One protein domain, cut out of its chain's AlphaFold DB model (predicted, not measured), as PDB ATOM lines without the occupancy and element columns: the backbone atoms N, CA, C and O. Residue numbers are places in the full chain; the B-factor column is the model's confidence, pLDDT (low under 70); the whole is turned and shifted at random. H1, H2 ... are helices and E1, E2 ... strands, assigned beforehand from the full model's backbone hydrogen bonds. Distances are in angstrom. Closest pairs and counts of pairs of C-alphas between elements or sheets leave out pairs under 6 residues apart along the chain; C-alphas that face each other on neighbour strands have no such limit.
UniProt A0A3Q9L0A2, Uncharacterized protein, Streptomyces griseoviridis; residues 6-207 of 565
ATOM      1  N   VAL A   6     187.437 169.127 215.862       94.31
ATOM      2  CA  VAL A   6     186.408 169.198 214.819       94.31
ATOM      3  C   VAL A   6     185.214 168.326 215.210       94.31
ATOM      4  O   VAL A   6     185.379 167.299 215.868       94.31
ATOM      5  N   VAL A   7     184.000 168.721 214.822       90.81
ATOM      6  CA  VAL A   7     182.787 167.924 215.055       90.81
ATOM      7  C   VAL A   7     182.404 167.183 213.777       90.81
ATOM      8  O   VAL A   7     182.162 167.802 212.747       90.81
ATOM      9  N   HIS A   8     182.292 165.856 213.850       88.31
ATOM     10  CA  HIS A   8     181.845 164.999 212.752       88.31
ATOM     11  C   HIS A   8     180.710 164.088 213.222       88.31
ATOM     12  O   HIS A   8     180.890 163.290 214.143       88.31
ATOM     13  N   ARG A   9     179.524 164.201 212.604       85.62
ATOM     14  CA  ARG A   9     178.324 163.407 212.955       85.62
ATOM     15  C   ARG A   9     178.033 163.403 214.472       85.62
ATOM     16  O   ARG A   9     177.773 162.363 215.069       85.62
ATOM     17  N   GLY A  10     178.137 164.574 215.107       86.38
ATOM     18  CA  GLY A  10     177.897 164.764 216.546       86.38
ATOM     19  C   GLY A  10     179.025 164.292 217.475       86.38
ATOM     20  O   GLY A  10     178.897 164.420 218.689       86.38
ATOM     21  N   ARG A  11     180.132 163.771 216.933       90.50
ATOM     22  CA  ARG A  11     181.321 163.372 217.697       90.50
ATOM     23  C   ARG A  11     182.402 164.442 217.588       90.50
ATOM     24  O   ARG A  11     182.712 164.881 216.486       90.50
ATOM     25  N   THR A  12     183.005 164.817 218.711       94.00
ATOM     26  CA  THR A  12     184.204 165.665 218.739       94.00
ATOM     27  C   THR A  12     185.439 164.803 218.491       94.00
ATOM     28  O   THR A  12     185.647 163.803 219.178       94.00
ATOM     29  N   LEU A  13     186.241 165.184 217.503       94.44
ATOM     30  CA  LEU A  13     187.500 164.547 217.134       94.44
ATOM     31  C   LEU A  13     188.649 165.519 217.414       94.44
ATOM     32  O   LEU A  13     188.516 166.719 217.158       94.44
ATOM     33  N   ALA A  14     189.770 165.006 217.920       94.12
ATOM     34  CA  ALA A  14     190.992 165.790 218.061       94.12
ATOM     35  C   ALA A  14     191.551 166.128 216.671       94.12
ATOM     36  O   ALA A  14     191.607 165.270 215.785       94.12
ATOM     37  N   TRP A  15     191.941 167.384 216.469       94.44
ATOM     38  CA  TRP A  15     192.530 167.849 215.219       94.44
ATOM     39  C   TRP A  15     194.034 167.569 215.217       94.44
ATOM     40  O   TRP A  15     194.869 168.457 215.402       94.44
ATOM     41  N   GLU A  16     194.377 166.293 215.079       90.12
ATOM     42  CA  GLU A  16     195.754 165.825 215.146       90.12
ATOM     43  C   GLU A  16     196.308 165.503 213.767       90.12
ATOM     44  O   GLU A  16     195.679 164.852 212.934       90.12
ATOM     45  N   GLY A  17     197.555 165.914 213.559       87.50
ATOM     46  CA  GLY A  17     198.314 165.511 212.394       87.50
ATOM     47  C   GLY A  17     198.230 166.424 211.178       87.50
ATOM     48  O   GLY A  17     198.750 166.039 210.135       87.50
ATOM     49  N   PHE A  18     197.661 167.615 211.325       92.06
ATOM     50  CA  PHE A  18     197.588 168.629 210.277       92.06
ATOM     51  C   PHE A  18     198.585 169.760 210.512       92.06
ATOM     52  O   PHE A  18     198.912 170.088 211.654       92.06
ATOM     53  N   CYS A  19     199.025 170.394 209.428       92.25
ATOM     54  CA  CYS A  19     199.815 171.623 209.493       92.25
ATOM     55  C   CYS A  19     198.935 172.875 209.660       92.25
ATOM     56  O   CYS A  19     199.411 173.893 210.165       92.25
ATOM     57  N   MET A  20     197.678 172.805 209.214       93.94
ATOM     58  CA  MET A  20     196.686 173.882 209.280       93.94
ATOM     59  C   MET A  20     195.587 173.531 210.280       93.94
ATOM     60  O   MET A  20     195.320 172.358 210.517       93.94
ATOM     61  N   GLY A  21     194.950 174.537 210.870       94.81
ATOM     62  CA  GLY A  21     193.855 174.384 211.820       94.81
ATOM     63  C   GLY A  21     192.515 174.056 211.149       94.81
ATOM     64  O   GLY A  21     192.379 174.179 209.932       94.81
ATOM     65  N   PRO A  22     191.494 173.670 211.933       95.81
ATOM     66  CA  PRO A  22     190.202 173.229 211.408       95.81
ATOM     67  C   PRO A  22     189.253 174.385 211.051       95.81
ATOM     68  O   PRO A  22     188.089 174.140 210.744       95.81
ATOM     69  N   GLY A  23     189.693 175.645 211.157       95.88
ATOM     70  CA  GLY A  23     188.829 176.807 210.971       95.88
ATOM     71  C   GLY A  23     188.247 176.876 209.559       95.88
ATOM     72  O   GLY A  23     188.981 176.818 208.569       95.88
ATOM     73  N   LEU A  24     186.929 177.060 209.471       95.94
ATOM     74  CA  LEU A  24     186.184 177.267 208.232       95.94
ATOM     75  C   LEU A  24     185.344 178.540 208.344       95.94
ATOM     76  O   LEU A  24     184.859 178.857 209.425       95.94
ATOM     77  N   LEU A  25     185.150 179.241 207.228       95.25
ATOM     78  CA  LEU A  25     184.113 180.258 207.123       95.25
ATOM     79  C   LEU A  25     182.799 179.557 206.787       95.25
ATOM     80  O   LEU A  25     182.703 178.839 205.793       95.25
ATOM     81  N   SER A  26     181.780 179.759 207.611       94.56
ATOM     82  CA  SER A  26     180.417 179.364 207.272       94.56
ATOM     83  C   SER A  26     179.890 180.198 206.104       94.56
ATOM     84  O   SER A  26     180.348 181.313 205.846       94.56
ATOM     85  N   ARG A  27     178.839 179.715 205.435       94.38
ATOM     86  CA  ARG A  27     178.164 180.474 204.372       94.38
ATOM     87  C   ARG A  27     177.705 181.865 204.834       94.38
ATOM     88  O   ARG A  27     177.764 182.812 204.058       94.38
ATOM     89  N   ALA A  28     177.245 181.989 206.081       96.75
ATOM     90  CA  ALA A  28     176.802 183.265 206.642       96.75
ATOM     91  C   ALA A  28     177.973 184.229 206.891       96.75
ATOM     92  O   ALA A  28     177.856 185.418 206.604       96.75
ATOM     93  N   GLU A  29     179.108 183.718 207.375       97.50
ATOM     94  CA  GLU A  29     180.331 184.512 207.529       97.50
ATOM     95  C   GLU A  29     180.888 184.931 206.170       97.50
ATOM     96  O   GLU A  29     181.243 186.090 205.991       97.50
ATOM     97  N   LEU A  30     180.903 184.032 205.184       97.19
ATOM     98  CA  LEU A  30     181.355 184.347 203.833       97.19
ATOM     99  C   LEU A  30     180.476 185.417 203.162       97.19
ATOM    100  O   LEU A  30     180.977 186.296 202.463       97.19
ATOM    101  N   GLU A  31     179.169 185.376 203.406       98.00
ATOM    102  CA  GLU A  31     178.227 186.405 202.973       98.00
ATOM    103  C   GLU A  31     178.528 187.772 203.620       98.00
ATOM    104  O   GLU A  31     178.522 188.786 202.920       98.00
ATOM    105  N   ASP A  32     178.851 187.821 204.918       97.75
ATOM    106  CA  ASP A  32     179.299 189.056 205.585       97.75
ATOM    107  C   ASP A  32     180.634 189.564 205.020       97.75
ATOM    108  O   ASP A  32     180.758 190.739 204.666       97.75
ATOM    109  N   VAL A  33     181.609 188.667 204.852       97.94
ATOM    110  CA  VAL A  33     182.912 188.956 204.234       97.94
ATOM    111  C   VAL A  33     182.719 189.570 202.847       97.94
ATOM    112  O   VAL A  33     183.311 190.608 202.549       97.94
ATOM    113  N   SER A  34     181.859 188.978 202.014       98.31
ATOM    114  CA  SER A  34     181.556 189.482 200.673       98.31
ATOM    115  C   SER A  34     180.992 190.902 200.724       98.31
ATOM    116  O   SER A  34     181.500 191.794 200.044       98.31
ATOM    117  N   ARG A  35     180.029 191.175 201.614       97.88
ATOM    118  CA  ARG A  35     179.461 192.527 201.756       97.88
ATOM    119  C   ARG A  35     180.489 193.536 202.237       97.88
ATOM    120  O   ARG A  35     180.519 194.653 201.730       97.88
ATOM    121  N   ARG A  36     181.343 193.160 203.187       96.75
ATOM    122  CA  ARG A  36     182.372 194.050 203.738       96.75
ATOM    123  C   ARG A  36     183.464 194.375 202.724       96.75
ATOM    124  O   ARG A  36     183.883 195.525 202.644       96.75
ATOM    125  N   LEU A  37     183.913 193.384 201.954       96.56
ATOM    126  CA  LEU A  37     185.005 193.546 200.991       96.56
ATOM    127  C   LEU A  37     184.538 194.073 199.629       96.56
ATOM    128  O   LEU A  37     185.273 194.808 198.969       96.56
ATOM    129  N   LEU A  38     183.339 193.686 199.188       97.19
ATOM    130  CA  LEU A  38     182.833 193.933 197.835       97.19
ATOM    131  C   LEU A  38     181.570 194.806 197.792       97.19
ATOM    132  O   LEU A  38     181.148 195.199 196.704       97.19
ATOM    133  N   GLY A  39     180.936 195.105 198.926       97.44
ATOM    134  CA  GLY A  39     179.676 195.855 198.962       97.44
ATOM    135  C   GLY A  39     178.461 195.084 198.427       97.44
ATOM    136  O   GLY A  39     177.398 195.674 198.257       97.44
ATOM    137  N   VAL A  40     178.598 193.782 198.153       98.12
ATOM    138  CA  VAL A  40     177.540 192.908 197.619       98.12
ATOM    139  C   VAL A  40     177.514 191.578 198.371       98.12
ATOM    140  O   VAL A  40     178.504 191.198 198.981       98.12
ATOM    141  N   GLY A  41     176.379 190.877 198.349       97.81
ATOM    142  CA  GLY A  41     176.290 189.499 198.850       97.81
ATOM    143  C   GLY A  41     176.884 188.479 197.874       97.81
ATOM    144  O   GLY A  41     177.293 188.841 196.766       97.81
ATOM    145  N   LEU A  42     176.866 187.192 198.237       96.31
ATOM    146  CA  LEU A  42     177.509 186.139 197.439       96.31
ATOM    147  C   LEU A  42     176.927 186.000 196.036       96.31
ATOM    148  O   LEU A  42     177.691 185.884 195.089       96.31
ATOM    149  N   ALA A  43     175.608 186.114 195.876       95.38
ATOM    150  CA  ALA A  43     174.984 186.087 194.550       95.38
ATOM    151  C   ALA A  43     175.475 187.240 193.651       95.38
ATOM    152  O   ALA A  43     175.663 187.071 192.448       95.38
ATOM    153  N   GLY A  44     175.720 188.418 194.237       96.69
ATOM    154  CA  GLY A  44     176.294 189.553 193.515       96.69
ATOM    155  C   GLY A  44     177.772 189.345 193.185       96.69
ATOM    156  O   GLY A  44     178.212 189.722 192.104       96.69
ATOM    157  N   ALA A  45     178.529 188.716 194.087       95.94
ATOM    158  CA  ALA A  45     179.915 188.336 193.831       95.94
ATOM    159  C   ALA A  45     180.022 187.260 192.738       95.94
ATOM    160  O   ALA A  45     180.910 187.345 191.901       95.94
ATOM    161  N   GLU A  46     179.110 186.290 192.691       92.19
ATOM    162  CA  GLU A  46     179.040 185.290 191.618       92.19
ATOM    163  C   GLU A  46     178.771 185.952 190.262       92.19
ATOM    164  O   GLU A  46     179.557 185.772 189.336       92.19
ATOM    165  N   ALA A  47     177.754 186.814 190.174       93.38
ATOM    166  CA  ALA A  47     177.460 187.548 188.941       93.38
ATOM    167  C   ALA A  47     178.621 188.463 188.502       93.38
ATOM    168  O   ALA A  47     178.894 188.606 187.312       93.38
ATOM    169  N   ALA A  48     179.324 189.085 189.456       94.81
ATOM    170  CA  ALA A  48     180.516 189.876 189.168       94.81
ATOM    171  C   ALA A  48     181.681 188.997 188.691       94.81
ATOM    172  O   ALA A  48     182.391 189.384 187.767       94.81
ATOM    173  N   ALA A  49     181.878 187.817 189.282       93.50
ATOM    174  CA  ALA A  49     182.937 186.890 188.895       93.50
ATOM    175  C   ALA A  49     182.805 186.442 187.433       93.50
ATOM    176  O   ALA A  49     183.818 186.403 186.739       93.50
ATOM    177  N   ASP A  50     181.580 186.203 186.956       89.19
ATOM    178  CA  ASP A  50     181.290 185.809 185.566       89.19
ATOM    179  C   ASP A  50     181.752 186.849 184.528       89.19
ATOM    180  O   ASP A  50     182.010 186.519 183.369       89.19
ATOM    181  N   VAL A  51     181.855 188.119 184.931       90.75
ATOM    182  CA  VAL A  51     182.198 189.238 184.042       90.75
ATOM    183  C   VAL A  51     183.618 189.747 184.289       90.75
ATOM    184  O   VAL A  51     184.327 190.093 183.346       90.75
ATOM    185  N   GLU A  52     184.031 189.826 185.552       95.25
ATOM    186  CA  GLU A  52     185.246 190.513 185.990       95.25
ATOM    187  C   GLU A  52     186.459 189.578 186.133       95.25
ATOM    188  O   GLU A  52     187.597 190.059 186.116       95.25
ATOM    189  N   LEU A  53     186.246 188.266 186.285       95.19
ATOM    190  CA  LEU A  53     187.311 187.264 186.309       95.19
ATOM    191  C   LEU A  53     187.369 186.581 184.943       95.19
ATOM    192  O   LEU A  53     186.409 185.962 184.500       95.19
ATOM    193  N   ARG A  54     188.505 186.704 184.260       94.06
ATOM    194  CA  ARG A  54     188.688 186.208 182.896       94.06
ATOM    195  C   ARG A  54     189.501 184.919 182.906       94.06
ATOM    196  O   ARG A  54     190.702 184.997 183.191       94.06
ATOM    197  N   PRO A  55     188.901 183.759 182.580       94.00
ATOM    198  CA  PRO A  55     189.658 182.552 182.286       94.00
ATOM    199  C   PRO A  55     190.738 182.858 181.248       94.00
ATOM    200  O   PRO A  55     190.454 183.384 180.173       94.00
ATOM    201  N   PHE A  56     191.991 182.588 181.592       94.19
ATOM    202  CA  PHE A  56     193.136 182.913 180.758       94.19
ATOM    203  C   PHE A  56     194.145 181.770 180.776       94.19
ATOM    204  O   PHE A  56     194.799 181.506 181.785       94.19
ATOM    205  N   GLY A  57     194.271 181.097 179.635       89.88
ATOM    206  CA  GLY A  57     195.260 180.052 179.431       89.88
ATOM    207  C   GLY A  57     196.621 180.643 179.075       89.88
ATOM    208  O   GLY A  57     196.763 181.278 178.033       89.88
ATOM    209  N   ALA A  58     197.624 180.418 179.925       91.31
ATOM    210  CA  ALA A  58     199.008 180.783 179.639       91.31
ATOM    211  C   ALA A  58     199.976 179.700 180.100       91.31
ATOM    212  O   ALA A  58     199.897 179.210 181.236       91.31
ATOM    213  N   GLU A  59     200.932 179.387 179.228       91.06
ATOM    214  CA  GLU A  59     202.012 178.456 179.536       91.06
ATOM    215  C   GLU A  59     202.845 178.964 180.722       91.06
ATOM    216  O   GLU A  59     202.890 180.163 181.033       91.06
ATOM    217  N   ARG A  60     203.493 178.039 181.432       91.19
ATOM    218  CA  ARG A  60     204.356 178.372 182.573       91.19
ATOM    219  C   ARG A  60     205.494 179.294 182.117       91.19
ATOM    220  O   ARG A  60     206.204 178.977 181.172       91.19
ATOM    221  N   GLY A  61     205.662 180.430 182.796       91.50
ATOM    222  CA  GLY A  61     206.703 181.423 182.496       91.50
ATOM    223  C   GLY A  61     206.401 182.374 181.332       91.50
ATOM    224  O   GLY A  61     207.199 183.268 181.073       91.50
ATOM    225  N   GLN A  62     205.261 182.230 180.644       93.75
ATOM    226  CA  GLN A  62     204.886 183.126 179.541       93.75
ATOM    227  C   GLN A  62     204.476 184.527 180.024       93.75
ATOM    228  O   GLN A  62     204.729 185.523 179.349       93.75
ATOM    229  N   VAL A  63     203.812 184.592 181.176       95.69
ATOM    230  CA  VAL A  63     203.390 185.825 181.851       95.69
ATOM    231  C   VAL A  63     203.693 185.692 183.343       95.69
ATOM    232  O   VAL A  63     203.702 184.557 183.836       95.69
ATOM    233  N   PRO A  64     203.898 186.806 184.071       97.00
ATOM    234  CA  PRO A  64     204.006 186.765 185.524       97.00
ATOM    235  C   PRO A  64     202.795 186.065 186.142       97.00
ATOM    236  O   PRO A  64     201.660 186.261 185.690       97.00
ATOM    237  N   ALA A  65     203.015 185.271 187.184       97.81
ATOM    238  CA  ALA A  65     201.939 184.575 187.867       97.81
ATOM    239  C   ALA A  65     201.950 184.764 189.387       97.81
ATOM    240  O   ALA A  65     202.988 184.919 190.031       97.81
ATOM    241  N   ILE A  66     200.746 184.695 189.953       98.50
ATOM    242  CA  ILE A  66     200.510 184.451 191.374       98.50
ATOM    243  C   ILE A  66     200.003 183.018 191.493       98.50
ATOM    244  O   ILE A  66     198.896 182.710 191.051       98.50
ATOM    245  N   VAL A  67     200.798 182.133 192.081       97.56
ATOM    246  CA  VAL A  67     200.418 180.748 192.352       97.56
ATOM    247  C   VAL A  67     199.725 180.670 193.705       97.56
ATOM    248  O   VAL A  67     200.345 180.876 194.749       97.56
ATOM    249  N   LEU A  68     198.431 180.360 193.667       95.50
ATOM    250  CA  LEU A  68     197.559 180.207 194.826       95.50
ATOM    251  C   LEU A  68     196.938 178.801 194.801       95.50
ATOM    252  O   LEU A  68     195.755 178.604 194.511       95.50
ATOM    253  N   GLY A  69     197.770 177.792 195.068       85.19
ATOM    254  CA  GLY A  69     197.360 176.390 195.124       85.19
ATOM    255  C   GLY A  69     196.668 176.037 196.435       85.19
ATOM    256  O   GLY A  69     197.249 175.368 197.279       85.19
ATOM    257  N   THR A  70     195.428 176.483 196.609       86.50
ATOM    258  CA  THR A  70     194.608 176.133 197.778       86.50
ATOM    259  C   THR A  70     193.878 174.801 197.575       86.50
ATOM    260  O   THR A  70     193.464 174.471 196.461       86.50
ATOM    261  N   ALA A  71     193.668 174.048 198.661       85.81
ATOM    262  CA  ALA A  71     192.580 173.071 198.704       85.81
ATOM    263  C   ALA A  71     191.236 173.792 198.471       85.81
ATOM    264  O   ALA A  71     191.128 174.989 198.750       85.81
ATOM    265  N   SER A  72     190.230 173.084 197.951       82.62
ATOM    266  CA  SER A  72     188.967 173.700 197.524       82.62
ATOM    267  C   SER A  72     187.757 173.109 198.241       82.62
ATOM    268  O   SER A  72     187.694 171.900 198.488       82.62
ATOM    269  N   THR A  73     186.786 173.969 198.544       83.00
ATOM    270  CA  THR A  73     185.476 173.604 199.107       83.00
ATOM    271  C   THR A  73     184.621 172.846 198.090       83.00
ATOM    272  O   THR A  73     183.972 171.870 198.448       83.00
ATOM    273  N   LEU A  74     184.727 173.182 196.794       77.50
ATOM    274  CA  LEU A  74     184.038 172.487 195.688       77.50
ATOM    275  C   LEU A  74     184.368 170.997 195.584       77.50
ATOM    276  O   LEU A  74     183.726 170.257 194.847       77.50
ATOM    277  N   LYS A  75     185.440 170.583 196.245       75.12
ATOM    278  CA  LYS A  75     186.063 169.287 196.074       75.12
ATOM    279  C   LYS A  75     186.078 168.441 197.352       75.12
ATOM    280  O   LYS A  75     186.667 167.362 197.354       75.12
ATOM    281  N   GLY A  76     185.438 168.916 198.422       80.75
ATOM    282  CA  GLY A  76     185.241 168.148 199.656       80.75
ATOM    283  C   GLY A  76     186.536 167.772 200.388       80.75
ATOM    284  O   GLY A  76     186.591 166.744 201.064       80.75
ATOM    285  N   CYS A  77     187.618 168.543 200.208       87.31
ATOM    286  CA  CYS A  77     188.932 168.200 200.763       87.31
ATOM    287  C   CYS A  77     188.943 168.171 202.298       87.31
ATOM    288  O   CYS A  77     189.679 167.381 202.882       87.31
ATOM    289  N   PHE A  78     188.180 169.046 202.958       91.31
ATOM    290  CA  PHE A  78     188.087 169.070 204.418       91.31
ATOM    291  C   PHE A  78     187.335 167.841 204.929       91.31
ATOM    292  O   PHE A  78     187.805 167.134 205.817       91.31
ATOM    293  N   GLU A  79     186.194 167.543 204.315       88.06
ATOM    294  CA  GLU A  79     185.334 166.417 204.658       88.06
ATOM    295  C   GLU A  79     186.063 165.084 204.473       88.06
ATOM    296  O   GLU A  79     185.935 164.198 205.319       88.06
ATOM    297  N   ALA A  80     186.862 164.954 203.409       84.62
ATOM    298  CA  ALA A  80     187.683 163.774 203.153       84.62
ATOM    299  C   ALA A  80     188.712 163.531 204.272       84.62
ATOM    300  O   ALA A  80     188.825 162.408 204.770       84.62
ATOM    301  N   ASP A  81     189.416 164.574 204.716       89.75
ATOM    302  CA  ASP A  81     190.389 164.471 205.808       89.75
ATOM    303  C   ASP A  81     189.719 164.204 207.166       89.75
ATOM    304  O   ASP A  81     190.169 163.350 207.935       89.75
ATOM    305  N   VAL A  82     188.587 164.859 207.444       90.94
ATOM    306  CA  VAL A  82     187.781 164.593 208.646       90.94
ATOM    307  C   VAL A  82     187.262 163.153 208.656       90.94
ATOM    308  O   VAL A  82     187.228 162.518 209.713       90.94
ATOM    309  N   ALA A  83     186.890 162.599 207.500       86.31
ATOM    310  CA  ALA A  83     186.479 161.204 207.395       86.31
ATOM    311  C   ALA A  83     187.632 160.238 207.726       86.31
ATOM    312  O   ALA A  83     187.400 159.247 208.418       86.31
ATOM    313  N   GLN A  84     188.876 160.532 207.317       86.44
ATOM    314  CA  GLN A  84     190.040 159.729 207.726       86.44
ATOM    315  C   GLN A  84     190.245 159.767 209.245       86.44
ATOM    316  O   GLN A  84     190.402 158.711 209.865       86.44
ATOM    317  N   LEU A  85     190.151 160.951 209.862       90.12
ATOM    318  CA  LEU A  85     190.216 161.087 211.322       90.12
ATOM    319  C   LEU A  85     189.120 160.285 212.027       90.12
ATOM    320  O   LEU A  85     189.386 159.592 213.009       90.12
ATOM    321  N   ALA A  86     187.885 160.338 211.523       88.88
ATOM    322  CA  ALA A  86     186.757 159.606 212.095       88.88
ATOM    323  C   ALA A  86     186.966 158.079 212.065       88.88
ATOM    324  O   ALA A  86     186.443 157.369 212.931       88.88
ATOM    325  N   LEU A  87     187.750 157.589 211.099       86.50
ATOM    326  CA  LEU A  87     188.169 156.193 210.958       86.50
ATOM    327  C   LEU A  87     189.432 155.844 211.769       86.50
ATOM    328  O   LEU A  87     189.891 154.704 211.702       86.50
ATOM    329  N   GLY A  88     190.011 156.793 212.513       87.44
ATOM    330  CA  GLY A  88     191.265 156.608 213.251       87.44
ATOM    331  C   GLY A  88     192.496 156.478 212.347       87.44
ATOM    332  O   GLY A  88     193.515 155.931 212.766       87.44
ATOM    333  N   ARG A  89     192.396 156.933 211.094       85.81
ATOM    334  CA  ARG A  89     193.470 156.880 210.099       85.81
ATOM    335  C   ARG A  89     194.225 158.203 210.063       85.81
ATOM    336  O   ARG A  89     193.719 159.246 210.469       85.81
ATOM    337  N   SER A  90     195.448 158.154 209.538       84.19
ATOM    338  CA  SER A  90     196.198 159.368 209.218       84.19
ATOM    339  C   SER A  90     195.443 160.175 208.156       84.19
ATOM    340  O   SER A  90     195.114 159.589 207.123       84.19
ATOM    341  N   PRO A  91     195.239 161.488 208.346       87.38
ATOM    342  CA  PRO A  91     194.757 162.344 207.271       87.38
ATOM    343  C   PRO A  91     195.807 162.466 206.161       87.38
ATOM    344  O   PRO A  91     196.996 162.180 206.376       87.38
ATOM    345  N   ASP A  92     195.362 162.902 204.986       84.06
ATOM    346  CA  ASP A  92     196.229 163.262 203.865       84.06
ATOM    347  C   ASP A  92     196.794 164.683 204.018       84.06
ATOM    348  O   ASP A  92     197.865 164.962 203.478       84.06
ATOM    349  N   ASP A  93     196.115 165.539 204.793       90.62
ATOM    350  CA  ASP A  93     196.404 166.969 204.959       90.62
ATOM    351  C   ASP A  93     196.381 167.695 203.608       90.62
ATOM    352  O   ASP A  93     197.390 168.223 203.119       90.62
ATOM    353  N   PHE A  94     195.192 167.690 202.985       90.62
ATOM    354  CA  PHE A  94     194.981 168.287 201.666       90.62
ATOM    355  C   PHE A  94     195.427 169.742 201.617       90.62
ATOM    356  O   PHE A  94     196.002 170.173 200.621       90.62
ATOM    357  N   SER A  95     195.207 170.490 202.696       93.44
ATOM    358  CA  SER A  95     195.619 171.888 202.791       93.44
ATOM    359  C   SER A  95     197.132 172.066 202.612       93.44
ATOM    360  O   SER A  95     197.572 172.746 201.680       93.44
ATOM    361  N   ALA A  96     197.937 171.395 203.438       93.56
ATOM    362  CA  ALA A  96     199.378 171.581 203.459       93.56
ATOM    363  C   ALA A  96     200.036 171.078 202.179       93.56
ATOM    364  O   ALA A  96     200.921 171.743 201.630       93.56
ATOM    365  N   TYR A  97     199.605 169.913 201.680       90.56
ATOM    366  CA  TYR A  97     200.236 169.357 200.492       90.56
ATOM    367  C   TYR A  97     199.885 170.183 199.249       90.56
ATOM    368  O   TYR A  97     200.758 170.367 198.401       90.56
ATOM    369  N   MET A  98     198.646 170.679 199.116       93.12
ATOM    370  CA  MET A  98     198.220 171.483 197.963       93.12
ATOM    371  C   MET A  98     199.033 172.770 197.861       93.12
ATOM    372  O   MET A  98     199.571 173.071 196.792       93.12
ATOM    373  N   GLU A  99     199.186 173.464 198.991       95.69
ATOM    374  CA  GLU A  99     199.977 174.688 199.078       95.69
ATOM    375  C   GLU A  99     201.441 174.400 198.725       95.69
ATOM    376  O   GLU A  99     201.986 175.020 197.810       95.69
ATOM    377  N   ALA A 100     202.060 173.405 199.370       95.69
ATOM    378  CA  ALA A 100     203.469 173.074 199.168       95.69
ATOM    379  C   ALA A 100     203.786 172.583 197.748       95.69
ATOM    380  O   ALA A 100     204.769 173.024 197.149       95.69
ATOM    381  N   ARG A 101     202.963 171.698 197.169       94.19
ATOM    382  CA  ARG A 101     203.212 171.170 195.819       94.19
ATOM    383  C   ARG A 101     203.052 172.250 194.753       94.19
ATOM    384  O   ARG A 101     203.784 172.238 193.767       94.19
ATOM    385  N   SER A 102     202.115 173.184 194.943       95.19
ATOM    386  CA  SER A 102     201.791 174.200 193.937       95.19
ATOM    387  C   SER A 102     202.968 175.114 193.603       95.19
ATOM    388  O   SER A 102     203.088 175.542 192.459       95.19
ATOM    389  N   VAL A 103     203.895 175.313 194.546       96.75
ATOM    390  CA  VAL A 103     205.154 176.044 194.331       96.75
ATOM    391  C   VAL A 103     205.918 175.515 193.115       96.75
ATOM    392  O   VAL A 103     206.545 176.287 192.395       96.75
ATOM    393  N   TYR A 104     205.825 174.217 192.830       95.62
ATOM    394  CA  TYR A 104     206.488 173.605 191.683       95.62
ATOM    395  C   TYR A 104     205.926 174.054 190.322       95.62
ATOM    396  O   TYR A 104     206.622 174.010 189.309       95.62
ATOM    397  N   LEU A 105     204.675 174.525 190.287       94.38
ATOM    398  CA  LEU A 105     204.041 175.061 189.080       94.38
ATOM    399  C   LEU A 105     204.464 176.510 188.785       94.38
ATOM    400  O   LEU A 105     204.227 176.996 187.680       94.38
ATOM    401  N   ALA A 106     205.106 177.193 189.736       95.62
ATOM    402  CA  ALA A 106     205.610 178.549 189.556       95.62
ATOM    403  C   ALA A 106     206.838 178.571 188.628       95.62
ATOM    404  O   ALA A 106     207.680 177.666 188.644       95.62
ATOM    405  N   ALA A 107     206.943 179.598 187.792       94.94
ATOM    406  CA  ALA A 107     208.143 179.920 187.032       94.94
ATOM    407  C   ALA A 107     209.095 180.813 187.859       94.94
ATOM    408  O   ALA A 107     208.696 181.372 188.885       94.94
ATOM    409  N   PRO A 108     210.365 180.968 187.443       94.44
ATOM    410  CA  PRO A 108     211.264 181.943 188.053       94.44
ATOM    411  C   PRO A 108     210.659 183.355 188.075       94.44
ATOM    412  O   PRO A 108     210.239 183.860 187.041       94.44
ATOM    413  N   GLY A 109     210.647 183.996 189.245       94.62
ATOM    414  CA  GLY A 109     210.094 185.340 189.452       94.62
ATOM    415  C   GLY A 109     208.600 185.395 189.786       94.62
ATOM    416  O   GLY A 109     208.140 186.445 190.231       94.62
ATOM    417  N   ASP A 110     207.860 184.293 189.641       97.75
ATOM    418  CA  ASP A 110     206.457 184.232 190.056       97.75
ATOM    419  C   ASP A 110     206.318 184.368 191.580       97.75
ATOM    420  O   ASP A 110     207.215 183.999 192.348       97.75
ATOM    421  N   LEU A 111     205.157 184.860 192.018       98.56
ATOM    422  CA  LEU A 111     204.778 184.851 193.426       98.56
ATOM    423  C   LEU A 111     204.128 183.506 193.762       98.56
ATOM    424  O   LEU A 111     203.153 183.126 193.121       98.56
ATOM    425  N   ALA A 112     204.598 182.812 194.794       98.25
ATOM    426  CA  ALA A 112     203.871 181.687 195.385       98.25
ATOM    427  C   ALA A 112     203.280 182.112 196.725       98.25
ATOM    428  O   ALA A 112     203.980 182.713 197.535       98.25
ATOM    429  N   VAL A 113     202.010 181.796 196.968       98.44
ATOM    430  CA  VAL A 113     201.308 182.120 198.216       98.44
ATOM    431  C   VAL A 113     201.044 180.836 198.984       98.44
ATOM    432  O   VAL A 113     200.565 179.862 198.407       98.44
ATOM    433  N   GLY A 114     201.335 180.829 200.279       97.69
ATOM    434  CA  GLY A 114     201.080 179.660 201.109       97.69
ATOM    435  C   GLY A 114     201.572 179.813 202.536       97.69
ATOM    436  O   GLY A 114     201.895 180.918 202.989       97.69
ATOM    437  N   ARG A 115     201.531 178.693 203.260       96.62
ATOM    438  CA  ARG A 115     201.643 178.664 204.718       96.62
ATOM    439  C   ARG A 115     202.361 177.429 205.220       96.62
ATOM    440  O   ARG A 115     202.339 176.356 204.622       96.62
ATOM    441  N   GLY A 116     202.904 177.573 206.422       94.56
ATOM    442  CA  GLY A 116     203.488 176.465 207.158       94.56
ATOM    443  C   GLY A 116     204.828 176.002 206.597       94.56
ATOM    444  O   GLY A 116     205.346 176.491 205.592       94.56
ATOM    445  N   GLU A 117     205.414 175.051 207.312       95.44
ATOM    446  CA  GLU A 117     206.777 174.602 207.053       95.44
ATOM    447  C   GLU A 117     206.949 173.875 205.707       95.44
ATOM    448  O   GLU A 117     207.874 174.237 204.980       95.44
ATOM    449  N   PRO A 118     206.062 172.942 205.292       95.81
ATOM    450  CA  PRO A 118     206.210 172.268 203.999       95.81
ATOM    451  C   PRO A 118     206.241 173.232 202.804       95.81
ATOM    452  O   PRO A 118     207.034 173.059 201.877       95.81
ATOM    453  N   TRP A 119     205.420 174.287 202.834       97.38
ATOM    454  CA  TRP A 119     205.404 175.309 201.789       97.38
ATOM    455  C   TRP A 119     206.686 176.152 201.784       97.38
ATOM    456  O   TRP A 119     207.275 176.356 200.721       97.38
ATOM    457  N   ARG A 120     207.174 176.585 202.958       97.19
ATOM    458  CA  ARG A 120     208.441 177.333 203.059       97.19
ATOM    459  C   ARG A 120     209.615 176.534 202.501       97.19
ATOM    460  O   ARG A 120     210.444 177.088 201.779       97.19
ATOM    461  N   GLN A 121     209.659 175.233 202.784       96.94
ATOM    462  CA  GLN A 121     210.680 174.342 202.236       96.94
ATOM    463  C   GLN A 121     210.590 174.235 200.715       96.94
ATOM    464  O   GLN A 121     211.616 174.327 200.048       96.94
ATOM    465  N   ALA A 122     209.384 174.107 200.155       97.00
ATOM    466  CA  ALA A 122     209.195 174.067 198.706       97.00
ATOM    467  C   ALA A 122     209.649 175.373 198.021       97.00
ATOM    468  O   ALA A 122     210.305 175.328 196.979       97.00
ATOM    469  N   VAL A 123     209.365 176.539 198.619       97.25
ATOM    470  CA  VAL A 123     209.859 177.840 198.123       97.25
ATOM    471  C   VAL A 123     211.386 177.889 198.159       97.25
ATOM    472  O   VAL A 123     212.014 178.252 197.160       97.25
ATOM    473  N   ALA A 124     211.992 177.473 199.274       96.00
ATOM    474  CA  ALA A 124     213.444 177.440 199.424       96.00
ATOM    475  C   ALA A 124     214.114 176.490 198.412       96.00
ATOM    476  O   ALA A 124     215.097 176.874 197.781       96.00
ATOM    477  N   ALA A 125     213.555 175.293 198.207       93.88
ATOM    478  CA  ALA A 125     214.051 174.290 197.262       93.88
ATOM    479  C   ALA A 125     213.919 174.726 195.791       93.88
ATOM    480  O   ALA A 125     214.715 174.333 194.938       93.88
ATOM    481  N   SER A 126     212.928 175.562 195.470       91.88
ATOM    482  CA  SER A 126     212.793 176.143 194.131       91.88
ATOM    483  C   SER A 126     213.907 177.153 193.825       91.88
ATOM    484  O   SER A 126     214.403 177.217 192.698       91.88
ATOM    485  N   GLY A 127     214.304 177.963 194.816       86.38
ATOM    486  CA  GLY A 127     215.395 178.946 194.726       86.38
ATOM    487  C   GLY A 127     215.170 180.113 193.751       86.38
ATOM    488  O   GLY A 127     215.992 181.023 193.686       86.38
ATOM    489  N   LYS A 128     214.073 180.098 192.982       88.56
ATOM    490  CA  LYS A 128     213.770 181.070 191.917       88.56
ATOM    491  C   LYS A 128     212.386 181.715 192.048       88.56
ATOM    492  O   LYS A 128     212.067 182.611 191.275       88.56
ATOM    493  N   VAL A 129     211.569 181.255 192.991       94.69
ATOM    494  CA  VAL A 129     210.191 181.717 193.225       94.69
ATOM    495  C   VAL A 129     210.169 182.687 194.401       94.69
ATOM    496  O   VAL A 129     210.909 182.508 195.369       94.69
ATOM    497  N   VAL A 130     209.319 183.710 194.335       97.38
ATOM    498  CA  VAL A 130     209.158 184.686 195.415       97.38
ATOM    499  C   VAL A 130     208.043 184.220 196.351       97.38
ATOM    500  O   VAL A 130     206.871 184.185 195.979       97.38
ATOM    501  N   GLY A 131     208.399 183.851 197.581       97.75
ATOM    502  CA  GLY A 131     207.429 183.428 198.591       97.75
ATOM    503  C   GLY A 131     206.643 184.599 199.187       97.75
ATOM    504  O   GLY A 131     207.225 185.589 199.628       97.75
ATOM    505  N   VAL A 132     205.320 184.455 199.253       98.38
ATOM    506  CA  VAL A 132     204.386 185.358 199.935       98.38
ATOM    507  C   VAL A 132     203.703 184.580 201.058       98.38
ATOM    508  O   VAL A 132     202.693 183.908 200.857       98.38
ATOM    509  N   GLU A 133     204.297 184.634 202.248       97.81
ATOM    510  CA  GLU A 133     203.846 183.845 203.395       97.81
ATOM    511  C   GLU A 133     202.609 184.452 204.064       97.81
ATOM    512  O   GLU A 133     202.592 185.636 204.406       97.81
ATOM    513  N   VAL A 134     201.596 183.623 204.320       97.12
ATOM    514  CA  VAL A 134     200.458 183.975 205.177       97.12
ATOM    515  C   VAL A 134     200.656 183.314 206.543       97.12
ATOM    516  O   VAL A 134     200.598 182.098 206.677       97.12
ATOM    517  N   ALA A 135     200.903 184.108 207.585       93.75
ATOM    518  CA  ALA A 135     201.243 183.564 208.905       93.75
ATOM    519  C   ALA A 135     200.074 182.844 209.609       93.75
ATOM    520  O   ALA A 135     200.301 182.046 210.516       93.75
ATOM    521  N   ASP A 136     198.829 183.136 209.221       93.69
ATOM    522  CA  ASP A 136     197.643 182.562 209.852       93.69
ATOM    523  C   ASP A 136     197.383 181.118 209.388       93.69
ATOM    524  O   ASP A 136     196.890 180.856 208.285       93.69
ATOM    525  N   THR A 137     197.694 180.175 210.274       94.81
ATOM    526  CA  THR A 137     197.450 178.742 210.093       94.81
ATOM    527  C   THR A 137     196.165 178.266 210.769       94.81
ATOM    528  O   THR A 137     195.936 177.067 210.823       94.81
ATOM    529  N   SER A 138     195.312 179.149 211.300       95.06
ATOM    530  CA  SER A 138     194.098 178.739 212.030       95.06
ATOM    531  C   SER A 138     193.002 178.154 211.129       95.06
ATOM    532  O   SER A 138     192.208 177.326 211.585       95.06
ATOM    533  N   TYR A 139     192.990 178.543 209.852       96.12
ATOM    534  CA  TYR A 139     192.030 178.081 208.852       96.12
ATOM    535  C   TYR A 139     192.564 176.920 208.021       96.12
ATOM    536  O   TYR A 139     193.723 176.937 207.601       96.12
ATOM    537  N   TYR A 140     191.680 175.985 207.678       96.31
ATOM    538  CA  TYR A 140     192.018 174.858 206.815       96.31
ATOM    539  C   TYR A 140     192.353 175.336 205.397       96.31
ATOM    540  O   TYR A 140     193.423 175.052 204.866       96.31
ATOM    541  N   TYR A 141     191.477 176.153 204.807       96.19
ATOM    542  CA  TYR A 141     191.653 176.698 203.462       96.19
ATOM    543  C   TYR A 141     192.451 178.009 203.467       96.19
ATOM    544  O   TYR A 141     192.158 178.927 204.238       96.19
ATOM    545  N   LEU A 142     193.421 178.137 202.555       97.06
ATOM    546  CA  LEU A 142     194.219 179.360 202.392       97.06
ATOM    547  C   LEU A 142     193.358 180.555 201.965       97.06
ATOM    548  O   LEU A 142     193.586 181.677 202.420       97.06
ATOM    549  N   SER A 143     192.338 180.321 201.133       96.50
ATOM    550  CA  SER A 143     191.369 181.348 200.734       96.50
ATOM    551  C   SER A 143     190.667 181.971 201.947       96.50
ATOM    552  O   SER A 143     190.535 183.192 202.009       96.50
ATOM    553  N   HIS A 144     190.299 181.171 202.953       97.25
ATOM    554  CA  HIS A 144     189.670 181.662 204.182       97.25
ATOM    555  C   HIS A 144     190.623 182.531 205.006       97.25
ATOM    556  O   HIS A 144     190.233 183.616 205.432       97.25
ATOM    557  N   ALA A 145     191.877 182.098 205.175       97.06
ATOM    558  CA  ALA A 145     192.890 182.882 205.883       97.06
ATOM    559  C   ALA A 145     193.144 184.237 205.197       97.06
ATOM    560  O   ALA A 145     193.218 185.272 205.856       97.06
ATOM    561  N   LEU A 146     193.225 184.255 203.861       97.75
ATOM    562  CA  LEU A 146     193.405 185.485 203.084       97.75
ATOM    563  C   LEU A 146     192.191 186.420 203.174       97.75
ATOM    564  O   LEU A 146     192.370 187.628 203.319       97.75
ATOM    565  N   LEU A 147     190.971 185.881 203.124       97.62
ATOM    566  CA  LEU A 147     189.742 186.657 203.307       97.62
ATOM    567  C   LEU A 147     189.655 187.256 204.715       97.62
ATOM    568  O   LEU A 147     189.379 188.447 204.854       97.62
ATOM    569  N   ALA A 148     189.940 186.465 205.752       96.38
ATOM    570  CA  ALA A 148     189.980 186.941 207.132       96.38
ATOM    571  C   ALA A 148     191.023 188.058 207.305       96.38
ATOM    572  O   ALA A 148     190.731 189.102 207.895       96.38
ATOM    573  N   LEU A 149     192.209 187.889 206.711       96.06
ATOM    574  CA  LEU A 149     193.265 188.898 206.710       96.06
ATOM    575  C   LEU A 149     192.838 190.187 205.990       96.06
ATOM    576  O   LEU A 149     193.103 191.280 206.488       96.06
ATOM    577  N   ALA A 150     192.159 190.075 204.845       96.12
ATOM    578  CA  ALA A 150     191.664 191.221 204.080       96.12
ATOM    579  C   ALA A 150     190.586 192.000 204.841       96.12
ATOM    580  O   ALA A 150     190.559 193.226 204.795       96.12
ATOM    581  N   VAL A 151     189.728 191.294 205.578       95.56
ATOM    582  CA  VAL A 151     188.677 191.884 206.414       95.56
ATOM    583  C   VAL A 151     189.239 192.582 207.654       95.56
ATOM    584  O   VAL A 151     188.684 193.593 208.093       95.56
ATOM    585  N   ALA A 152     190.308 192.041 208.240       91.94
ATOM    586  CA  ALA A 152     190.951 192.602 209.425       91.94
ATOM    587  C   ALA A 152     191.879 193.789 209.107       91.94
ATOM    588  O   ALA A 152     192.115 194.632 209.976       91.94
ATOM    589  N   ALA A 153     192.421 193.860 207.889       85.44
ATOM    590  CA  ALA A 153     193.331 194.924 207.487       85.44
ATOM    591  C   ALA A 153     192.596 196.276 207.343       85.44
ATOM    592  O   ALA A 153     191.566 196.348 206.669       85.44
ATOM    593  N   PRO A 154     193.125 197.376 207.913       78.06
ATOM    594  CA  PRO A 154     192.621 198.715 207.626       78.06
ATOM    595  C   PRO A 154     192.691 199.009 206.122       78.06
ATOM    596  O   PRO A 154     193.699 198.722 205.476       78.06
ATOM    597  N   THR A 155     191.668 199.660 205.569       72.06
ATOM    598  CA  THR A 155     191.620 200.054 204.146       72.06
ATOM    599  C   THR A 155     192.806 200.924 203.715       72.06
ATOM    600  O   THR A 155     193.206 200.897 202.555       72.06
ATOM    601  N   GLU A 156     193.396 201.669 204.648       77.06
ATOM    602  CA  GLU A 156     194.544 202.557 204.431       77.06
ATOM    603  C   GLU A 156     195.898 201.827 204.485       77.06
ATOM    604  O   GLU A 156     196.914 202.365 204.041       77.06
ATOM    605  N   ARG A 157     195.940 200.612 205.052       86.38
ATOM    606  CA  ARG A 157     197.171 199.832 205.222       86.38
ATOM    607  C   ARG A 157     196.877 198.337 205.172       86.38
ATOM    608  O   ARG A 157     196.546 197.718 206.182       86.38
ATOM    609  N   LEU A 158     197.080 197.761 203.993       90.81
ATOM    610  CA  LEU A 158     196.977 196.323 203.782       90.81
ATOM    611  C   LEU A 158     198.043 195.566 204.584       90.81
ATOM    612  O   LEU A 158     199.168 196.040 204.769       90.81
ATOM    613  N   ALA A 159     197.694 194.360 205.029       93.06
ATOM    614  CA  ALA A 159     198.668 193.424 205.575       93.06
ATOM    615  C   ALA A 159     199.716 193.062 204.508       93.06
ATOM    616  O   ALA A 159     199.386 192.957 203.327       93.06
ATOM    617  N   THR A 160     200.966 192.829 204.922       95.31
ATOM    618  CA  THR A 160     202.108 192.624 204.010       95.31
ATOM    619  C   THR A 160     201.856 191.607 202.891       95.31
ATOM    620  O   THR A 160     202.153 191.950 201.747       95.31
ATOM    621  N   PRO A 161     201.282 190.410 203.142       96.56
ATOM    622  CA  PRO A 161     201.040 189.446 202.068       96.56
ATOM    623  C   PRO A 161     200.097 190.011 201.001       96.56
ATOM    624  O   PRO A 161     200.383 189.943 199.812       96.56
ATOM    625  N   LEU A 162     199.011 190.656 201.429       97.38
ATOM    626  CA  LEU A 162     198.015 191.241 200.536       97.38
ATOM    627  C   LEU A 162     198.565 192.446 199.765       97.38
ATOM    628  O   LEU A 162     198.294 192.588 198.576       97.38
ATOM    629  N   ASP A 163     199.362 193.289 200.423       96.94
ATOM    630  CA  ASP A 163     200.027 194.427 199.788       96.94
ATOM    631  C   ASP A 163     200.962 193.982 198.654       96.94
ATOM    632  O   ASP A 163     200.945 194.573 197.575       96.94
ATOM    633  N   VAL A 164     201.741 192.914 198.858       97.88
ATOM    634  CA  VAL A 164     202.626 192.356 197.820       97.88
ATOM    635  C   VAL A 164     201.822 191.888 196.605       97.88
ATOM    636  O   VAL A 164     202.166 192.243 195.476       97.88
ATOM    637  N   LEU A 165     200.723 191.159 196.823       98.31
ATOM    638  CA  LEU A 165     199.853 190.682 195.742       98.31
ATOM    639  C   LEU A 165     199.213 191.844 194.973       98.31
ATOM    640  O   LEU A 165     199.260 191.882 193.745       98.31
ATOM    641  N   VAL A 166     198.665 192.828 195.688       97.88
ATOM    642  CA  VAL A 166     198.041 194.016 195.089       97.88
ATOM    643  C   VAL A 166     199.062 194.847 194.309       97.88
ATOM    644  O   VAL A 166     198.750 195.332 193.219       97.88
ATOM    645  N   ARG A 167     200.293 194.995 194.816       97.81
ATOM    646  CA  ARG A 167     201.372 195.690 194.100       97.81
ATOM    647  C   ARG A 167     201.776 194.969 192.821       97.81
ATOM    648  O   ARG A 167     201.930 195.647 191.808       97.81
ATOM    649  N   GLN A 168     201.899 193.641 192.843       97.94
ATOM    650  CA  GLN A 168     202.186 192.853 191.641       97.94
ATOM    651  C   GLN A 168     201.101 193.056 190.580       97.94
ATOM    652  O   GLN A 168     201.411 193.414 189.449       97.94
ATOM    653  N   LEU A 169     199.829 192.909 190.962       98.44
ATOM    654  CA  LEU A 169     198.693 193.088 190.054       98.44
ATOM    655  C   LEU A 169     198.614 194.508 189.475       98.44
ATOM    656  O   LEU A 169     198.260 194.684 188.313       98.44
ATOM    657  N   ARG A 170     198.964 195.527 190.265       97.88
ATOM    658  CA  ARG A 170     198.994 196.920 189.804       97.88
ATOM    659  C   ARG A 170     200.171 197.203 188.867       97.88
ATOM    660  O   ARG A 170     200.018 197.973 187.924       97.88
ATOM    661  N   ALA A 171     201.342 196.632 189.148       97.88
ATOM    662  CA  ALA A 171     202.558 196.845 188.365       97.88
ATOM    663  C   ALA A 171     202.560 196.058 187.045       97.88
ATOM    664  O   ALA A 171     203.086 196.550 186.051       97.88
ATOM    665  N   ALA A 172     201.956 194.870 187.045       97.56
ATOM    666  CA  ALA A 172     201.850 193.965 185.906       97.56
ATOM    667  C   ALA A 172     200.395 193.473 185.755       97.56
ATOM    668  O   ALA A 172     200.077 192.358 186.189       97.56
ATOM    669  N   PRO A 173     199.486 194.284 185.175       96.88
ATOM    670  CA  PRO A 173     198.071 193.932 184.987       96.88
ATOM    671  C   PRO A 173     197.822 192.650 184.176       96.88
ATOM    672  O   PRO A 173     196.741 192.072 184.234       96.88
ATOM    673  N   GLU A 174     198.809 192.197 183.406       95.94
ATOM    674  CA  GLU A 174     198.798 190.938 182.666       95.94
ATOM    675  C   GLU A 174     198.997 189.693 183.541       95.94
ATOM    676  O   GLU A 174     198.818 188.584 183.029       95.94
ATOM    677  N   THR A 175     199.360 189.880 184.820       98.12
ATOM    678  CA  THR A 175     199.602 188.807 185.790       98.12
ATOM    679  C   THR A 175     198.406 187.863 185.856       98.12
ATOM    680  O   THR A 175     197.260 188.297 185.997       98.12
ATOM    681  N   VAL A 176     198.679 186.560 185.799       97.69
ATOM    682  CA  VAL A 176     197.655 185.519 185.924       97.69
ATOM    683  C   VAL A 176     197.650 184.925 187.331       97.69
ATOM    684  O   VAL A 176     198.703 184.602 187.882       97.69
ATOM    685  N   VAL A 177     196.470 184.741 187.924       97.69
ATOM    686  CA  VAL A 177     196.346 183.994 189.184       97.69
ATOM    687  C   VAL A 177     196.097 182.521 188.876       97.69
ATOM    688  O   VAL A 177     195.064 182.170 188.306       97.69
ATOM    689  N   ARG A 178     197.046 181.654 189.238       95.56
ATOM    690  CA  ARG A 178     196.974 180.204 189.025       95.56
ATOM    691  C   ARG A 178     196.352 179.525 190.230       95.56
ATOM    692  O   ARG A 178     196.874 179.624 191.339       95.56
ATOM    693  N   LEU A 179     195.249 178.828 189.985       91.94
ATOM    694  CA  LEU A 179     194.433 178.194 191.012       91.94
ATOM    695  C   LEU A 179     194.321 176.694 190.782       91.94
ATOM    696  O   LEU A 179     194.469 176.204 189.659       91.94
ATOM    697  N   PHE A 180     193.954 175.987 191.850       86.56
ATOM    698  CA  PHE A 180     193.448 174.630 191.711       86.56
ATOM    699  C   PHE A 180     192.021 174.619 191.130       86.56
ATOM    700  O   PHE A 180     191.749 173.973 190.116       86.56
ATOM    701  N   ALA A 181     191.127 175.385 191.760       84.56
ATOM    702  CA  ALA A 181     189.755 175.630 191.334       84.56
ATOM    703  C   ALA A 181     189.315 177.036 191.782       84.56
ATOM    704  O   ALA A 181     189.872 177.588 192.729       84.56
ATOM    705  N   ALA A 182     188.319 177.610 191.104       88.31
ATOM    706  CA  ALA A 182     187.715 178.890 191.473       88.31
ATOM    707  C   ALA A 182     186.388 178.651 192.212       88.31
ATOM    708  O   ALA A 182     185.310 178.803 191.627       88.31
ATOM    709  N   ASP A 183     186.474 178.231 193.475       89.19
ATOM    710  CA  ASP A 183     185.326 178.138 194.386       89.19
ATOM    711  C   ASP A 183     184.809 179.517 194.824       89.19
ATOM    712  O   ASP A 183     185.387 180.553 194.481       89.19
ATOM    713  N   THR A 184     183.669 179.545 195.516       91.81
ATOM    714  CA  THR A 184     182.979 180.789 195.889       91.81
ATOM    715  C   THR A 184     183.879 181.700 196.726       91.81
ATOM    716  O   THR A 184     183.955 182.900 196.463       91.81
ATOM    717  N   GLU A 185     184.623 181.146 197.681       94.19
ATOM    718  CA  GLU A 185     185.554 181.887 198.532       94.19
ATOM    719  C   GLU A 185     186.708 182.479 197.727       94.19
ATOM    720  O   GLU A 185     187.033 183.664 197.861       94.19
ATOM    721  N   THR A 186     187.286 181.683 196.827       94.81
ATOM    722  CA  THR A 186     188.342 182.144 195.927       94.81
ATOM    723  C   THR A 186     187.838 183.254 195.005       94.81
ATOM    724  O   THR A 186     188.542 184.242 194.810       94.81
ATOM    725  N   ARG A 187     186.605 183.175 194.485       95.06
ATOM    726  CA  ARG A 187     186.013 184.247 193.659       95.06
ATOM    727  C   ARG A 187     185.882 185.557 194.433       95.06
ATOM    728  O   ARG A 187     186.261 186.602 193.904       95.06
ATOM    729  N   VAL A 188     185.406 185.516 195.681       97.50
ATOM    730  CA  VAL A 188     185.318 186.712 196.539       97.50
ATOM    731  C   VAL A 188     186.704 187.326 196.753       97.50
ATOM    732  O   VAL A 188     186.875 188.534 196.576       97.50
ATOM    733  N   LEU A 189     187.707 186.498 197.062       97.75
ATOM    734  CA  LEU A 189     189.091 186.940 197.245       97.75
ATOM    735  C   LEU A 189     189.658 187.592 195.975       97.75
ATOM    736  O   LEU A 189     190.251 188.667 196.041       97.75
ATOM    737  N   LEU A 190     189.466 186.961 194.816       97.88
ATOM    738  CA  LEU A 190     189.968 187.449 193.533       97.88
ATOM    739  C   LEU A 190     189.316 188.768 193.107       97.88
ATOM    740  O   LEU A 190     190.014 189.680 192.665       97.88
ATOM    741  N   LEU A 191     187.998 188.900 193.273       98.25
ATOM    742  CA  LEU A 191     187.285 190.155 193.011       98.25
ATOM    743  C   LEU A 191     187.783 191.278 193.921       98.25
ATOM    744  O   LEU A 191     187.943 192.417 193.479       98.25
ATOM    745  N   TRP A 192     188.065 190.961 195.184       98.00
ATOM    746  CA  TRP A 192     188.622 191.932 196.114       98.00
ATOM    747  C   TRP A 192     190.043 192.345 195.706       98.00
ATOM    748  O   TRP A 192     190.313 193.542 195.607       98.00
ATOM    749  N   LEU A 193     190.920 191.390 195.371       98.06
ATOM    750  CA  LEU A 193     192.276 191.664 194.872       98.06
ATOM    751  C   LEU A 193     192.249 192.542 193.616       98.06
ATOM    752  O   LEU A 193     192.976 193.534 193.544       98.06
ATOM    753  N   LYS A 194     191.369 192.223 192.658       98.31
ATOM    754  CA  LYS A 194     191.140 193.016 191.443       98.31
ATOM    755  C   LYS A 194     190.812 194.473 191.791       98.31
ATOM    756  O   LYS A 194     191.449 195.392 191.274       98.31
ATOM    757  N   ARG A 195     189.835 194.692 192.677       97.25
ATOM    758  CA  ARG A 195     189.394 196.037 193.087       97.25
ATOM    759  C   ARG A 195     190.479 196.789 193.852       97.25
ATOM    760  O   ARG A 195     190.716 197.955 193.558       97.25
ATOM    761  N   ALA A 196     191.185 196.123 194.764       96.19
ATOM    762  CA  ALA A 196     192.300 196.705 195.511       96.19
ATOM    763  C   ALA A 196     193.485 197.095 194.600       96.19
ATOM    764  O   ALA A 196     194.171 198.096 194.837       96.19
ATOM    765  N   ALA A 197     193.712 196.336 193.526       97.19
ATOM    766  CA  ALA A 197     194.708 196.647 192.504       97.19
ATOM    767  C   ALA A 197     194.261 197.749 191.527       97.19
ATOM    768  O   ALA A 197     195.117 198.357 190.885       97.19
ATOM    769  N   GLY A 198     192.961 198.061 191.464       97.44
ATOM    770  CA  GLY A 198     192.394 199.042 190.534       97.44
ATOM    771  C   GLY A 198     192.251 198.512 189.106       97.44
ATOM    772  O   GLY A 198     192.290 199.289 188.157       97.44
ATOM    773  N   LEU A 199     192.125 197.193 188.946       97.94
ATOM    774  CA  LEU A 199     191.989 196.552 187.640       97.94
ATOM    775  C   LEU A 199     190.527 196.537 187.182       97.94
ATOM    776  O   LEU A 199     189.614 196.463 188.004       97.94
ATOM    777  N   THR A 200     190.299 196.552 185.867       96.31
ATOM    778  CA  THR A 200     188.962 196.349 185.273       96.31
ATOM    779  C   THR A 200     188.590 194.870 185.217       96.31
ATOM    780  O   THR A 200     187.432 194.515 185.427       96.31
ATOM    781  N   GLU A 201     189.572 194.000 185.005       96.44
ATOM    782  CA  GLU A 201     189.421 192.547 184.918       96.44
ATOM    783  C   GLU A 201     190.650 191.876 185.536       96.44
ATOM    784  O   GLU A 201     191.724 192.479 185.580       96.44
ATOM    785  N   LEU A 202     190.504 190.638 186.006       97.88
ATOM    786  CA  LEU A 202     191.612 189.832 186.520       97.88
ATOM    787  C   LEU A 202     191.721 188.523 185.742       97.88
ATOM    788  O   LEU A 202     190.740 187.791 185.614       97.88
ATOM    789  N   ARG A 203     192.922 188.216 185.248       97.38
ATOM    790  CA  ARG A 203     193.205 186.962 184.542       97.38
ATOM    791  C   ARG A 203     193.371 185.826 185.538       97.38
ATOM    792  O   ARG A 203     194.172 185.919 186.470       97.38
ATOM    793  N   VAL A 204     192.645 184.741 185.311       95.44
ATOM    794  CA  VAL A 204     192.668 183.557 186.167       95.44
ATOM    795  C   VAL A 204     192.957 182.323 185.331       95.44
ATOM    796  O   VAL A 204     192.285 182.048 184.342       95.44
ATOM    797  N   ASP A 205     193.954 181.552 185.738       93.62
ATOM    798  CA  ASP A 205     194.228 180.238 185.164       93.62
ATOM    799  C   ASP A 205     193.363 179.215 185.916       93.62
ATOM    800  O   ASP A 205     193.827 178.444 186.762       93.62
ATOM    801  N   ALA A 206     192.059 179.323 185.663       90.38
ATOM    802  CA  ALA A 206     190.978 178.484 186.156       90.38
ATOM    803  C   ALA A 206     189.830 178.518 185.142       90.38
ATOM    804  O   ALA A 206     189.640 179.517 184.445       90.38
ATOM    805  N   ASN A 207     189.068 177.428 185.064       91.25
ATOM    806  CA  ASN A 207     187.940 177.365 184.144       91.25
ATOM    807  C   ASN A 207     186.842 178.353 184.526       91.25
ATOM    808  O   ASN A 207     186.693 178.696 185.704       91.25
TER     809      ASN A 207
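Overview. This is residues 6 to 207 of the 565 residues of an uncharacterized protein of Streptomyces griseoviridis (UniProt A0A3Q9L0A2). A strongly twisted sheet of six parallel strands, in the order E3 E8 E7 E4 E5 E6, forms the core, with H4 and H5 over one face, H7 and H8 over the other, and H1, H2 and H6 packed on H8. Away from this sheet, at one end of the longest axis, the antiparallel hairpin E1 E2 and H3 make a small head. The printed part has 202 residues with eight named helices and eight named strands, in the order E1 E2 H1 H2 E3 E4 H3 H4 E5 H5 E6 H6 H7 E7 H8 E8. The class is mixed, helices and strands; the whole is compact, with a radius of gyration of the C-alphas of 16.5 A and spans of 48 by 40 by 32 A.

Arrangement. The sheet runs E3, residues 53 to 55, E8, 202 to 205, E7, 176 to 179, E4, 65 to 68, E5, 111 to 114, and E6, 130 to 133. Within hydrogen-bond range are N 54 and O 202 at 2.8 A, N 205 and O 177 at 2.9 A, N 178 and O 66 at 2.8 A, N 67 and O 111 at 2.8 A, and N 132 and O 112 at 2.8 A. Three layers, helices on both faces of the sheet, are made with H4, residues 94 to 105, and H5, 116 to 126, on one face, and H7, 160 to 171, and H8, 184 to 197, on the opposite face. H4 and H5 touch at a shallow tilt of 14 degrees, the C-alphas of Ala 100 and Trp 119 closest at 4.0 A. H8, the hub, touches H7, H1, residues 27 to 38, H2, 42 to 52, and H6, 142 to 152; its closest C-alphas to H2 are Arg 187 and Ala 49, 6.3 A. H6 only grazes the sheet, with residues 142 to 146. H3, residues 77 to 86, and H4, with residues 94 to 95 alone, form a helical hairpin, the C-alphas of Cys 77 and Phe 94 closest at 6.1 A. In the hairpin of E1, residues 6 to 8, and E2, 11 to 14, N 8 and O 11 are 2.8 A apart. Every O i to N i+4 pair is within hydrogen-bond range in H1, H3, H5, H6, H7 and H8; H2 has 6 of 7 and H4 5 of 8. Right-handed strand-helix-strand units, parallel neighbour strands joined through helices, are E4, H3 H4, E5; E5, H5, E6; and E7, H8, E8; E6, H6 H7, E7 is a split one, also right-handed, with E4 E5 between its strands.

Along the chain. E1 begins at C-alpha 6 (186.408, 169.198, 214.819), and E8 ends at C-alpha 205 (194.228, 180.238, 185.164). H8 measures 20.0 A, H4 16.9 A and H7 16.2 A.

Size, cuts and confidence. The C-alphas farthest apart, of Gly 10 and Gln 62, are 49.3 A apart. The printed part has no cut. The link from E2 to H1, residues 15 to 26, is long. The mean pLDDT of the printed part is 93.6, and no printed residue is under 70.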